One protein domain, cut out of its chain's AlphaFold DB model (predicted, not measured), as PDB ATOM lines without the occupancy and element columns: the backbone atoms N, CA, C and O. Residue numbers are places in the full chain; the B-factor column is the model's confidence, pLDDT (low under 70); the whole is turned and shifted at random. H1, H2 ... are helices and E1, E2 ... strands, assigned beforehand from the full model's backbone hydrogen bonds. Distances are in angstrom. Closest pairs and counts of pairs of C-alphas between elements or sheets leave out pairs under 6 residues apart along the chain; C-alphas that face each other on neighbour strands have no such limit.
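AT A GLANCE: This is residues 11 to 112 of the 112 residues of an uncharacterized protein of Pseudoxanthomonas wuyuanensis (UniProt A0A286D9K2). A small, strongly twisted sheet of three strands has two helices packed on one of its faces, H1 over E2 and E3 and the first part of the much longer H2 over E1 and E2, while the other face is bare. H2 crosses H1 at a steep tilt and runs on past the body, where residues 98 to 112 stick out as a long arm that makes much of the length. The printed part has 102 residues, with two named helices and three named strands in the order H1 E1 E2 E3 H2; the sheet's order is E1 - E2 - E3, antiparallel, and the class is mixed, helices and strands. The whole is loose, with a radius of gyration of the C-alphas of 17.4 A and spans of 64 by 23 by 18 A.

IN THESE COORDINATES: H1 is residues 11 to 28, 26.2 A from first to last C-alpha, and begins with C-alpha 11 at (74.548, 152.207, 127.596). E1 is residues 35 to 42, 21.8 A long, with C-alpha 35 at (94.646, 154.713, 127.805). E2 is residues 47 to 54, 22.9 A, and E3 is residues 57 to 64, 23.7 A. H2 is residues 72 to 109, 54.8 A, and ends with C-alpha 109 at (106.925, 139.258, 157.559).

HOW THE PARTS SIT: E1, E2 and E3 form a meander, each strand the antiparallel neighbour of the one before, and both E1 with E2 and E2 with E3 are hairpins. E1 and E2 stand at 160 degrees, with N 38 and O 51 at 2.9 A, within hydrogen-bond range. E2 and E3 also stand at 160 degrees, with N 50 and O 61 at 2.9 A, within that range. H1 and H2 are on the same face of the sheet, giving two layers, helices on one face of a sheet. H1 is over E2 and E3 at a height over the sheet of 8.4 A and runs along the strands, at 9 degrees to E3 on the local plane; its closest C-alphas to E3 are those of Leu 18 and Val 61, 6.0 A apart. H2 is over E1 and E2 at a height over the sheet of 6.8 A and runs slantwise to the strands, at 36 degrees to E1 on the local plane; its closest C-alphas to E1 are those of Ile 79 and Asp 38, 5.7 A apart. H1 and H2 touch, H2 with its residues 82 to 93 alone, and the closest C-alphas, of Ser 19 and Val 86, are 5.1 A apart. Their lines stand at a steep tilt of 44 degrees, the same way. In H1 and H2 every O i to N i+4 pair is within hydrogen-bond range.

THE WHOLE: The outline is a rod, and the two C-alphas farthest apart, of Asp 44 and Arg 112, are 64.4 A apart. Residues 98 to 112, of which 98 to 109 belong to H2, stand free; the body without them spans 41 by 20 by 20 A. The printed part has no cut and no long link. Mean pLDDT of the printed part is 91.8; residues 30 to 32 and residue 112 are under 70.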
ATOM      1  N   TYR A  11      73.349 151.380 127.553       90.69
ATOM      2  CA  TYR A  11      74.548 152.207 127.596       90.69
ATOM      3  C   TYR A  11      75.436 151.902 128.811       90.69
ATOM      4  O   TYR A  11      76.647 151.749 128.675       90.69
ATOM      5  N   GLN A  12      74.841 151.776 129.998       92.00
ATOM      6  CA  GLN A  12      75.572 151.453 131.224       92.00
ATOM      7  C   GLN A  12      76.167 150.042 131.168       92.00
ATOM      8  O   GLN A  12      77.305 149.845 131.592       92.00
ATOM      9  N   GLU A  13      75.439 149.085 130.590       91.56
ATOM     10  CA  GLU A  13      75.941 147.727 130.370       91.56
ATOM     11  C   GLU A  13      77.103 147.702 129.368       91.56
ATOM     12  O   GLU A  13      78.099 147.024 129.618       91.56
ATOM     13  N   ALA A  14      77.032 148.488 128.287       92.81
ATOM     14  CA  ALA A  14      78.128 148.624 127.328       92.81
ATOM     15  C   ALA A  14      79.386 149.214 127.986       92.81
ATOM     16  O   ALA A  14      80.474 148.649 127.866       92.81
ATOM     17  N   LEU A  15      79.242 150.305 128.750       94.62
ATOM     18  CA  LEU A  15      80.352 150.915 129.490       94.62
ATOM     19  C   LEU A  15      80.979 149.944 130.495       94.62
ATOM     20  O   LEU A  15      82.206 149.858 130.593       94.62
ATOM     21  N   LEU A  16      80.148 149.199 131.229       94.12
ATOM     22  CA  LEU A  16      80.621 148.182 132.160       94.12
ATOM     23  C   LEU A  16      81.392 147.087 131.421       94.12
ATOM     24  O   LEU A  16      82.524 146.795 131.803       94.12
ATOM     25  N   GLY A  17      80.825 146.535 130.346       94.50
ATOM     26  CA  GLY A  17      81.458 145.485 129.547       94.50
ATOM     27  C   GLY A  17      82.804 145.918 128.968       94.50
ATOM     28  O   GLY A  17      83.778 145.173 129.061       94.50
ATOM     29  N   LEU A  18      82.900 147.145 128.451       96.69
ATOM     30  CA  LEU A  18      84.165 147.697 127.965       96.69
ATOM     31  C   LEU A  18      85.194 147.833 129.096       96.69
ATOM     32  O   LEU A  18      86.355 147.459 128.937       96.69
ATOM     33  N   SER A  19      84.766 148.323 130.264       95.69
ATOM     34  CA  SER A  19      85.649 148.463 131.426       95.69
ATOM     35  C   SER A  19      86.155 147.117 131.956       95.69
ATOM     36  O   SER A  19      87.303 147.024 132.389       95.69
ATOM     37  N   GLU A  20      85.332 146.064 131.894       94.94
ATOM     38  CA  GLU A  20      85.717 144.701 132.271       94.94
ATOM     39  C   GLU A  20      86.756 144.127 131.301       94.94
ATOM     40  O   GLU A  20      87.752 143.557 131.746       94.94
ATOM     41  N   GLN A  21      86.566 144.316 129.989       95.31
ATOM     42  CA  GLN A  21      87.537 143.890 128.975       95.31
ATOM     43  C   GLN A  21      88.894 144.576 129.181       95.31
ATOM     44  O   GLN A  21      89.918 143.900 129.266       95.31
ATOM     45  N   ILE A  22      88.906 145.904 129.359       94.81
ATOM     46  CA  ILE A  22      90.144 146.659 129.617       94.81
ATOM     47  C   ILE A  22      90.795 146.248 130.937       94.81
ATOM     48  O   ILE A  22      92.012 146.118 131.007       94.81
ATOM     49  N   SER A  23      90.006 146.005 131.983       93.06
ATOM     50  CA  SER A  23      90.522 145.522 133.266       93.06
ATOM     51  C   SER A  23      91.214 144.163 133.143       93.06
ATOM     52  O   SER A  23      92.201 143.923 133.834       93.06
ATOM     53  N   THR A  24      90.717 143.281 132.276       92.38
ATOM     54  CA  THR A  24      91.373 142.002 131.985       92.38
ATOM     55  C   THR A  24      92.696 142.217 131.263       92.38
ATOM     56  O   THR A  24      93.711 141.727 131.746       92.38
ATOM     57  N   ILE A  25      92.713 143.030 130.201       92.38
ATOM     58  CA  ILE A  25      93.949 143.379 129.479       92.38
ATOM     59  C   ILE A  25      94.982 143.989 130.440       92.38
ATOM     60  O   ILE A  25      96.140 143.589 130.449       92.38
ATOM     61  N   TYR A  26      94.558 144.915 131.304       91.19
ATOM     62  CA  TYR A  26      95.424 145.560 132.292       91.19
ATOM     63  C   TYR A  26      96.131 144.558 133.216       91.19
ATOM     64  O   TYR A  26      97.316 144.716 133.500       91.19
ATOM     65  N   ARG A  27      95.407 143.532 133.686       87.94
ATOM     66  CA  ARG A  27      95.971 142.491 134.557       87.94
ATOM     67  C   ARG A  27      96.927 141.556 133.823       87.94
ATOM     68  O   ARG A  27      97.874 141.092 134.442       87.94
ATOM     69  N   GLU A  28      96.667 141.263 132.550       86.25
ATOM     70  CA  GLU A  28      97.514 140.377 131.737       86.25
ATOM     71  C   GLU A  28      98.862 141.018 131.392       86.25
ATOM     72  O   GLU A  28      99.876 140.330 131.372       86.25
ATOM     73  N   GLU A  29      98.877 142.328 131.145       81.62
ATOM     74  CA  GLU A  29     100.062 143.031 130.639       81.62
ATOM     75  C   GLU A  29     100.905 143.702 131.746       81.62
ATOM     76  O   GLU A  29     101.897 144.357 131.436       81.62
ATOM     77  N   GLU A  30     100.504 143.614 133.026       68.94
ATOM     78  CA  GLU A  30     101.120 144.335 134.167       68.94
ATOM     79  C   GLU A  30     101.394 145.831 133.880       68.94
ATOM     80  O   GLU A  30     102.363 146.434 134.347       68.94
ATOM     81  N   CYS A  31     100.543 146.455 133.066       66.88
ATOM     82  CA  CYS A  31     100.885 147.711 132.408       66.88
ATOM     83  C   CYS A  31     100.488 148.951 133.214       66.88
ATOM     84  O   CYS A  31      99.377 149.063 133.715       66.88
ATOM     85  N   SER A  32     101.347 149.970 133.227       66.56
ATOM     86  CA  SER A  32     101.004 151.349 133.618       66.56
ATOM     87  C   SER A  32     100.832 152.257 132.393       66.56
ATOM     88  O   SER A  32     101.241 153.416 132.416       66.56
ATOM     89  N   ALA A  33     100.313 151.706 131.295       73.69
ATOM     90  CA  ALA A  33     100.254 152.390 130.010       73.69
ATOM     91  C   ALA A  33      99.110 153.411 129.938       73.69
ATOM     92  O   ALA A  33      98.072 153.267 130.591       73.69
ATOM     93  N   ASP A  34      99.309 154.425 129.096       85.56
ATOM     94  CA  ASP A  34      98.273 155.391 128.763       85.56
ATOM     95  C   ASP A  34      97.096 154.709 128.062       85.56
ATOM     96  O   ASP A  34      97.254 153.778 127.268       85.56
ATOM     97  N   ILE A  35      95.899 155.197 128.379       91.50
ATOM     98  CA  ILE A  35      94.646 154.713 127.805       91.50
ATOM     99  C   ILE A  35      94.262 155.655 126.675       91.50
ATOM    100  O   ILE A  35      94.079 156.854 126.913       91.50
ATOM    101  N   ALA A  36      94.071 155.108 125.480       94.56
ATOM    102  CA  ALA A  36      93.423 155.813 124.385       94.56
ATOM    103  C   ALA A  36      91.974 155.338 124.255       94.56
ATOM    104  O   ALA A  36      91.664 154.164 124.452       94.56
ATOM    105  N   VAL A  37      91.067 156.268 123.968       97.06
ATOM    106  CA  VAL A  37      89.633 156.002 123.833       97.06
ATOM    107  C   VAL A  37      89.134 156.691 122.581       97.06
ATOM    108  O   VAL A  37      89.454 157.858 122.352       97.06
ATOM    109  N   ASP A  38      88.311 155.984 121.818       97.25
ATOM    110  CA  ASP A  38      87.636 156.538 120.655       97.25
ATOM    111  C   ASP A  38      86.195 156.019 120.541       97.25
ATOM    112  O   ASP A  38      85.809 155.018 121.150       97.25
ATOM    113  N   ALA A  39      85.386 156.731 119.762       97.06
ATOM    114  CA  ALA A  39      84.067 156.319 119.330       97.06
ATOM    115  C   ALA A  39      83.875 156.644 117.842       97.06
ATOM    116  O   ALA A  39      84.197 157.750 117.394       97.06
ATOM    117  N   TYR A  40      83.306 155.703 117.090       95.88
ATOM    118  CA  TYR A  40      83.025 155.850 115.656       95.88
ATOM    119  C   TYR A  40      81.819 155.011 115.224       95.88
ATOM    120  O   TYR A  40      81.410 154.082 115.920       95.88
ATOM    121  N   LEU A  41      81.226 155.355 114.079       95.94
ATOM    122  CA  LEU A  41      80.082 154.637 113.519       95.94
ATOM    123  C   LEU A  41      80.505 153.351 112.809       95.94
ATOM    124  O   LEU A  41      81.564 153.288 112.184       95.94
ATOM    125  N   ILE A  42      79.652 152.332 112.901       93.44
ATOM    126  CA  ILE A  42      79.802 151.035 112.234       93.44
ATOM    127  C   ILE A  42      78.442 150.548 111.700       93.44
ATOM    128  O   ILE A  42      77.387 151.008 112.139       93.44
ATOM    129  N   GLN A  43      78.474 149.571 110.786       89.19
ATOM    130  CA  GLN A  43      77.285 148.913 110.212       89.19
ATOM    131  C   GLN A  43      76.245 149.891 109.628       89.19
ATOM    132  O   GLN A  43      75.071 149.875 110.011       89.19
ATOM    133  N   ASP A  44      76.675 150.721 108.677       87.81
ATOM    134  CA  ASP A  44      75.818 151.696 107.983       87.81
ATOM    135  C   ASP A  44      75.160 152.695 108.950       87.81
ATOM    136  O   ASP A  44      73.950 152.911 108.918       87.81
ATOM    137  N   ASP A  45      75.952 153.253 109.869       87.12
ATOM    138  CA  ASP A  45      75.531 154.271 110.842       87.12
ATOM    139  C   ASP A  45      74.440 153.821 111.832       87.12
ATOM    140  O   ASP A  45      73.786 154.638 112.481       87.12
ATOM    141  N   ARG A  46      74.252 152.505 111.996       89.69
ATOM    142  CA  ARG A  46      73.270 151.935 112.937       89.69
ATOM    143  C   ARG A  46      73.822 151.751 114.345       89.69
ATOM    144  O   ARG A  46      73.066 151.805 115.320       89.69
ATOM    145  N   PHE A  47      75.130 151.549 114.458       94.19
ATOM    146  CA  PHE A  47      75.803 151.312 115.726       94.19
ATOM    147  C   PHE A  47      76.991 152.249 115.898       94.19
ATOM    148  O   PHE A  47      77.655 152.649 114.946       94.19
ATOM    149  N   ILE A  48      77.270 152.561 117.154       95.31
ATOM    150  CA  ILE A  48      78.460 153.257 117.609       95.31
ATOM    151  C   ILE A  48      79.387 152.203 118.213       95.31
ATOM    152  O   ILE A  48      79.006 151.491 119.141       95.31
ATOM    153  N   CYS A  49      80.607 152.103 117.703       96.62
ATOM    154  CA  CYS A  49      81.683 151.369 118.350       96.62
ATOM    155  C   CYS A  49      82.300 152.263 119.425       96.62
ATOM    156  O   CYS A  49      82.790 153.345 119.106       96.62
ATOM    157  N   LEU A  50      82.273 151.828 120.685       97.50
ATOM    158  CA  LEU A  50      83.089 152.418 121.745       97.50
ATOM    159  C   LEU A  50      84.353 151.576 121.880       97.50
ATOM    160  O   LEU A  50      84.260 150.385 122.184       97.50
ATOM    161  N   GLN A  51      85.512 152.192 121.676       97.81
ATOM    162  CA  GLN A  51      86.808 151.527 121.712       97.81
ATOM    163  C   GLN A  51      87.683 152.125 122.813       97.81
ATOM    164  O   GLN A  51      87.749 153.342 122.991       97.81
ATOM    165  N   ALA A  52      88.402 151.261 123.523       96.88
ATOM    166  CA  ALA A  52      89.494 151.653 124.399       96.88
ATOM    167  C   ALA A  52      90.727 150.796 124.093       96.88
ATOM    168  O   ALA A  52      90.601 149.615 123.767       96.88
ATOM    169  N   SER A  53      91.916 151.377 124.206       94.12
ATOM    170  CA  SER A  53      93.176 150.660 124.051       94.12
ATOM    171  C   SER A  53      94.156 150.990 125.166       94.12
ATOM    172  O   SER A  53      94.193 152.105 125.693       94.12
ATOM    173  N   ILE A  54      94.927 149.980 125.552       92.19
ATOM    174  CA  ILE A  54      95.983 150.067 126.555       92.19
ATOM    175  C   ILE A  54      97.127 149.152 126.119       92.19
ATOM    176  O   ILE A  54      96.895 148.011 125.724       92.19
ATOM    177  N   ALA A  55      98.356 149.675 126.133       87.19
ATOM    178  CA  ALA A  55      99.558 148.935 125.729       87.19
ATOM    179  C   ALA A  55      99.464 148.265 124.334       87.19
ATOM    180  O   ALA A  55      99.984 147.178 124.113       87.19
ATOM    181  N   GLY A  56      98.775 148.902 123.381       87.19
ATOM    182  CA  GLY A  56      98.605 148.375 122.020       87.19
ATOM    183  C   GLY A  56      97.554 147.266 121.876       87.19
ATOM    184  O   GLY A  56      97.338 146.789 120.765       87.19
ATOM    185  N   ARG A  57      96.869 146.878 122.960       92.06
ATOM    186  CA  ARG A  57      95.719 145.964 122.921       92.06
ATOM    187  C   ARG A  57      94.421 146.744 123.014       92.06
ATOM    188  O   ARG A  57      94.331 147.742 123.727       92.06
ATOM    189  N   GLU A  58      93.416 146.272 122.292       93.88
ATOM    190  CA  GLU A  58      92.151 146.976 122.113       93.88
ATOM    191  C   GLU A  58      90.985 146.165 122.671       93.88
ATOM    192  O   GLU A  58      90.946 144.937 122.573       93.88
ATOM    193  N   ALA A  59      90.017 146.878 123.232       96.12
ATOM    194  CA  ALA A  59      88.713 146.367 123.608       96.12
ATOM    195  C   ALA A  59      87.642 147.249 122.974       96.12
ATOM    196  O   ALA A  59      87.818 148.466 122.845       96.12
ATOM    197  N   TRP A  60      86.519 146.644 122.606       96.75
ATOM    198  CA  TRP A  60      85.419 147.369 121.992       96.75
ATOM    199  C   TRP A  60      84.067 146.801 122.399       96.75
ATOM    200  O   TRP A  60      83.923 145.627 122.756       96.75
ATOM    201  N   VAL A  61      83.060 147.666 122.352       96.56
ATOM    202  CA  VAL A  61      81.657 147.298 122.532       96.56
ATOM    203  C   VAL A  61      80.786 148.060 121.532       96.56
ATOM    204  O   VAL A  61      81.014 149.252 121.304       96.56
ATOM    205  N   PRO A  62      79.779 147.404 120.936       94.69
ATOM    206  CA  PRO A  62      78.791 148.086 120.119       94.69
ATOM    207  C   PRO A  62      77.708 148.722 121.001       94.69
ATOM    208  O   PRO A  62      77.274 148.149 122.001       94.69
ATOM    209  N   LEU A  63      77.237 149.895 120.591       93.19
ATOM    210  CA  LEU A  63      76.121 150.619 121.187       93.19
ATOM    211  C   LEU A  63      75.146 151.016 120.077       93.19
ATOM    212  O   LEU A  63      75.553 151.599 119.078       93.19
ATOM    213  N   GLU A  64      73.856 150.730 120.234       91.25
ATOM    214  CA  GLU A  64      72.847 151.206 119.281       91.25
ATOM    215  C   GLU A  64      72.805 152.740 119.247       91.25
ATOM    216  O   GLU A  64      72.862 153.398 120.290       91.25
ATOM    217  N   ILE A  65      72.670 153.322 118.049       87.88
ATOM    218  CA  ILE A  65      72.649 154.785 117.891       87.88
ATOM    219  C   ILE A  65      71.498 155.433 118.679       87.88
ATOM    220  O   ILE A  65      71.673 156.512 119.252       87.88
ATOM    221  N   GLY A  66      70.365 154.735 118.804       85.12
ATOM    222  CA  GLY A  66      69.198 155.186 119.555       85.12
ATOM    223  C   GLY A  66      68.507 156.397 118.918       85.12
ATOM    224  O   GLY A  66      68.551 156.596 117.709       85.12
ATOM    225  N   THR A  67      67.830 157.197 119.745       82.81
ATOM    226  CA  THR A  67      67.052 158.369 119.298       82.81
ATOM    227  C   THR A  67      67.892 159.627 119.102       82.81
ATOM    228  O   THR A  67      67.493 160.534 118.379       82.81
ATOM    229  N   GLU A  68      69.035 159.718 119.778       85.81
ATOM    230  CA  GLU A  68      70.009 160.775 119.529       85.81
ATOM    231  C   GLU A  68      70.793 160.391 118.268       85.81
ATOM    232  O   GLU A  68      71.213 159.247 118.134       85.81
ATOM    233  N   GLY A  69      70.983 161.311 117.323       88.19
ATOM    234  CA  GLY A  69      71.801 161.047 116.136       88.19
ATOM    235  C   GLY A  69      73.298 161.018 116.453       88.19
ATOM    236  O   GLY A  69      73.729 161.309 117.574       88.19
ATOM    237  N   TRP A  70      74.119 160.680 115.462       93.88
ATOM    238  CA  TRP A  70      75.562 160.890 115.551       93.88
ATOM    239  C   TRP A  70      75.906 162.372 115.381       93.88
ATOM    240  O   TRP A  70      75.328 163.063 114.547       93.88
ATOM    241  N   SER A  71      76.847 162.866 116.182       94.44
ATOM    242  CA  SER A  71      77.425 164.204 116.041       94.44
ATOM    243  C   SER A  71      78.788 164.256 116.725       94.44
ATOM    244  O   SER A  71      79.048 163.477 117.646       94.44
ATOM    245  N   ASP A  72      79.633 165.217 116.351       96.12
ATOM    246  CA  ASP A  72      80.942 165.401 116.992       96.12
ATOM    247  C   ASP A  72      80.821 165.727 118.484       96.12
ATOM    248  O   ASP A  72      81.618 165.265 119.300       96.12
ATOM    249  N   THR A  73      79.779 166.469 118.872       96.12
ATOM    250  CA  THR A  73      79.499 166.763 120.286       96.12
ATOM    251  C   THR A  73      79.151 165.490 121.052       96.12
ATOM    252  O   THR A  73      79.656 165.265 122.155       96.12
ATOM    253  N   ARG A  74      78.330 164.615 120.458       94.62
ATOM    254  CA  ARG A  74      77.999 163.322 121.058       94.62
ATOM    255  C   ARG A  74      79.220 162.413 121.134       94.62
ATOM    256  O   ARG A  74      79.446 161.815 122.183       94.62
ATOM    257  N   ARG A  75      80.032 162.349 120.074       96.38
ATOM    258  CA  ARG A  75      81.303 161.611 120.065       96.38
ATOM    259  C   ARG A  75      82.205 162.061 121.212       96.38
ATOM    260  O   ARG A  75      82.655 161.226 121.990       96.38
ATOM    261  N   ALA A  76      82.415 163.369 121.363       97.25
ATOM    262  CA  ALA A  76      83.247 163.921 122.432       97.25
ATOM    263  C   ALA A  76      82.723 163.547 123.829       97.25
ATOM    264  O   ALA A  76      83.508 163.164 124.699       97.25
ATOM    265  N   ARG A  77      81.399 163.594 124.039       96.38
ATOM    266  CA  ARG A  77      80.770 163.159 125.296       96.38
ATOM    267  C   ARG A  77      80.990 161.668 125.560       96.38
ATOM    268  O   ARG A  77      81.389 161.313 126.665       96.38
ATOM    269  N   LEU A  78      80.774 160.812 124.561       95.94
ATOM    270  CA  LEU A  78      80.980 159.365 124.685       95.94
ATOM    271  C   LEU A  78      82.433 159.037 125.038       95.94
ATOM    272  O   LEU A  78      82.678 158.294 125.985       95.94
ATOM    273  N   ILE A  79      83.395 159.651 124.344       97.69
ATOM    274  CA  ILE A  79      84.826 159.484 124.638       97.69
ATOM    275  C   ILE A  79      85.134 159.907 126.076       97.69
ATOM    276  O   ILE A  79      85.820 159.184 126.802       97.69
ATOM    277  N   TYR A  80      84.612 161.053 126.518       97.25
ATOM    278  CA  TYR A  80      84.801 161.534 127.885       97.25
ATOM    279  C   TYR A  80      84.235 160.559 128.927       97.25
ATOM    280  O   TYR A  80      84.911 160.226 129.904       97.25
ATOM    281  N   GLU A  81      83.013 160.072 128.721       96.25
ATOM    282  CA  GLU A  81      82.344 159.156 129.645       96.25
ATOM    283  C   GLU A  81      83.044 157.794 129.710       96.25
ATOM    284  O   GLU A  81      83.357 157.327 130.811       96.25
ATOM    285  N   VAL A  82      83.390 157.207 128.559       97.06
ATOM    286  CA  VAL A  82      84.182 155.969 128.481       97.06
ATOM    287  C   VAL A  82      85.520 156.146 129.192       97.06
ATOM    288  O   VAL A  82      85.870 155.340 130.055       97.06
ATOM    289  N   THR A  83      86.237 157.239 128.910       96.75
ATOM    290  CA  THR A  83      87.528 157.536 129.547       96.75
ATOM    291  C   THR A  83      87.401 157.574 131.067       96.75
ATOM    292  O   THR A  83      88.232 157.003 131.772       96.75
ATOM    293  N   ARG A  84      86.354 158.213 131.602       96.38
ATOM    294  CA  ARG A  84      86.130 158.284 133.053       96.38
ATOM    295  C   ARG A  84      85.853 156.924 133.670       96.38
ATOM    296  O   ARG A  84      86.422 156.627 134.720       96.38
ATOM    297  N   VAL A  85      84.992 156.120 133.051       95.94
ATOM    298  CA  VAL A  85      84.645 154.788 133.565       95.94
ATOM    299  C   VAL A  85      85.867 153.879 133.549       95.94
ATOM    300  O   VAL A  85      86.195 153.276 134.571       95.94
ATOM    301  N   VAL A  86      86.582 153.834 132.424       95.00
ATOM    302  CA  VAL A  86      87.771 152.993 132.262       95.00
ATOM    303  C   VAL A  86      88.869 153.410 133.243       95.00
ATOM    304  O   VAL A  86      89.375 152.564 133.979       95.00
ATOM    305  N   ARG A  87      89.184 154.709 133.350       93.94
ATOM    306  CA  ARG A  87      90.173 155.198 134.328       93.94
ATOM    307  C   ARG A  87      89.783 154.843 135.754       93.94
ATOM    308  O   ARG A  87      90.601 154.298 136.487       93.94
ATOM    309  N   LYS A  88      88.520 155.069 136.131       95.25
ATOM    310  CA  LYS A  88      88.057 154.748 137.483       95.25
ATOM    311  C   LYS A  88      88.171 153.256 137.784       95.25
ATOM    312  O   LYS A  88      88.519 152.896 138.906       95.25
ATOM    313  N   ARG A  89      87.892 152.394 136.800       94.50
ATOM    314  CA  ARG A  89      88.077 150.948 136.936       94.50
ATOM    315  C   ARG A  89      89.546 150.597 137.170       94.50
ATOM    316  O   ARG A  89      89.825 149.853 138.103       94.50
ATOM    317  N   LEU A  90      90.467 151.147 136.382       91.94
ATOM    318  CA  LEU A  90      91.898 150.866 136.536       91.94
ATOM    319  C   LEU A  90      92.480 151.415 137.843       91.94
ATOM    320  O   LEU A  90      93.296 150.746 138.470       91.94
ATOM    321  N   ASP A  91      92.024 152.583 138.300       92.00
ATOM    322  CA  ASP A  91      92.411 153.122 139.607       92.00
ATOM    323  C   ASP A  91      92.019 152.163 140.743       92.00
ATOM    324  O   ASP A  91      92.793 151.951 141.676       92.00
ATOM    325  N   LEU A  92      90.831 151.551 140.657       93.00
ATOM    326  CA  LEU A  92      90.377 150.553 141.628       93.00
ATOM    327  C   LEU A  92      91.194 149.259 141.558       93.00
ATOM    328  O   LEU A  92      91.513 148.704 142.608       93.00
ATOM    329  N   GLU A  93      91.541 148.784 140.359       91.38
ATOM    330  CA  GLU A  93      92.414 147.611 140.188       91.38
ATOM    331  C   GLU A  93      93.786 147.861 140.824       91.38
ATOM    332  O   GLU A  93      94.246 147.051 141.627       91.38
ATOM    333  N   ARG A  94      94.397 149.021 140.549       90.69
ATOM    334  CA  ARG A  94      95.692 149.407 141.128       90.69
ATOM    335  C   ARG A  94      95.629 149.483 142.647       90.69
ATOM    336  O   ARG A  94      96.425 148.837 143.323       90.69
ATOM    337  N   TYR A  95      94.653 150.217 143.179       92.94
ATOM    338  CA  TYR A  95      94.458 150.349 144.623       92.94
ATOM    339  C   TYR A  95      94.262 148.987 145.298       92.94
ATOM    340  O   TYR A  95      94.873 148.699 146.325       92.94
ATOM    341  N   THR A  96      93.431 148.125 144.707       92.69
ATOM    342  CA  THR A  96      93.167 146.787 145.248       92.69
ATOM    343  C   THR A  96      94.428 145.928 145.212       92.69
ATOM    344  O   THR A  96      94.731 145.260 146.200       92.69
ATOM    345  N   GLY A  97      95.196 145.979 144.120       90.62
ATOM    346  CA  GLY A  97      96.471 145.271 143.994       90.62
ATOM    347  C   GLY A  97      97.487 145.701 145.054       90.62
ATOM    348  O   GLY A  97      98.063 144.851 145.737       90.62
ATOM    349  N   GLU A  98      97.660 147.008 145.256       91.81
ATOM    350  CA  GLU A  98      98.535 147.560 146.300       91.81
ATOM    351  C   GLU A  98      98.079 147.155 147.705       91.81
ATOM    352  O   GLU A  98      98.891 146.719 148.525       91.81
ATOM    353  N   TYR A  99      96.773 147.239 147.972       95.38
ATOM    354  CA  TYR A  99      96.197 146.842 149.251       95.38
ATOM    355  C   TYR A  99      96.447 145.359 149.547       95.38
ATOM    356  O   TYR A  99      96.959 145.023 150.616       95.38
ATOM    357  N   VAL A 100      96.135 144.468 148.601       94.62
ATOM    358  CA  VAL A 100      96.342 143.020 148.757       94.62
ATOM    359  C   VAL A 100      97.823 142.707 148.957       94.62
ATOM    360  O   VAL A 100      98.163 141.982 149.893       94.62
ATOM    361  N   LYS A 101      98.713 143.307 148.157       93.44
ATOM    362  CA  LYS A 101     100.168 143.150 148.302       93.44
ATOM    363  C   LYS A 101     100.641 143.531 149.707       93.44
ATOM    364  O   LYS A 101     101.412 142.788 150.310       93.44
ATOM    365  N   ALA A 102     100.154 144.647 150.251       95.19
ATOM    366  CA  ALA A 102     100.502 145.086 151.599       95.19
ATOM    367  C   ALA A 102      99.997 144.121 152.686       95.19
ATOM    368  O   ALA A 102     100.721 143.846 153.642       95.19
ATOM    369  N   GLN A 103      98.778 143.586 152.555       96.56
ATOM    370  CA  GLN A 103      98.249 142.613 153.520       96.56
ATOM    371  C   GLN A 103      99.020 141.290 153.482       96.56
ATOM    372  O   GLN A 103      99.364 140.756 154.534       96.56
ATOM    373  N   VAL A 104      99.346 140.788 152.288       95.25
ATOM    374  CA  VAL A 104     100.153 139.569 152.126       95.25
ATOM    375  C   VAL A 104     101.557 139.766 152.700       95.25
ATOM    376  O   VAL A 104     102.039 138.900 153.424       95.25
ATOM    377  N   GLY A 105     102.182 140.922 152.448       94.81
ATOM    378  CA  GLY A 105     103.492 141.264 153.009       94.81
ATOM    379  C   GLY A 105     103.518 141.173 154.536       94.81
ATOM    380  O   GLY A 105     104.376 140.493 155.085       94.81
ATOM    381  N   LYS A 106     102.512 141.740 155.219       94.69
ATOM    382  CA  LYS A 106     102.393 141.656 156.687       94.69
ATOM    383  C   LYS A 106     102.335 140.222 157.207       94.69
ATOM    384  O   LYS A 106     102.906 139.933 158.251       94.69
ATOM    385  N   VAL A 107     101.622 139.340 156.505       94.56
ATOM    386  CA  VAL A 107     101.525 137.926 156.890       94.56
ATOM    387  C   VAL A 107     102.879 137.244 156.732       94.56
ATOM    388  O   VAL A 107     103.303 136.549 157.644       94.56
ATOM    389  N   ILE A 108     103.570 137.462 155.609       93.75
ATOM    390  CA  ILE A 108     104.888 136.866 155.343       93.75
ATOM    391  C   ILE A 108     105.933 137.358 156.350       93.75
ATOM    392  O   ILE A 108     106.678 136.545 156.894       93.75
ATOM    393  N   ASP A 109     105.968 138.662 156.623       90.31
ATOM    394  CA  ASP A 109     106.925 139.258 157.559       90.31
ATOM    395  C   ASP A 109     106.717 138.763 158.997       90.31
ATOM    396  O   ASP A 109     107.683 138.666 159.742       90.31
ATOM    397  N   ALA A 110     105.493 138.385 159.383       85.69
ATOM    398  CA  ALA A 110     105.212 137.803 160.698       85.69
ATOM    399  C   ALA A 110     105.776 136.379 160.892       85.69
ATOM    400  O   ALA A 110     105.834 135.903 162.024       85.69
ATOM    401  N   TYR A 111     106.166 135.692 159.810       78.94
ATOM    402  CA  TYR A 111     106.838 134.386 159.863       78.94
ATOM    403  C   TYR A 111     108.373 134.487 159.846       78.94
ATOM    404  O   TYR A 111     109.040 133.450 159.854       78.94
ATOM    405  N   ARG A 112     108.936 135.700 159.784       61.44
ATOM    406  CA  ARG A 112     110.376 135.954 159.940       61.44
ATOM    407  C   ARG A 112     110.715 136.294 161.383       61.44
ATOM    408  O   ARG A 112     111.809 135.865 161.805       61.44
TER     409      ARG A 112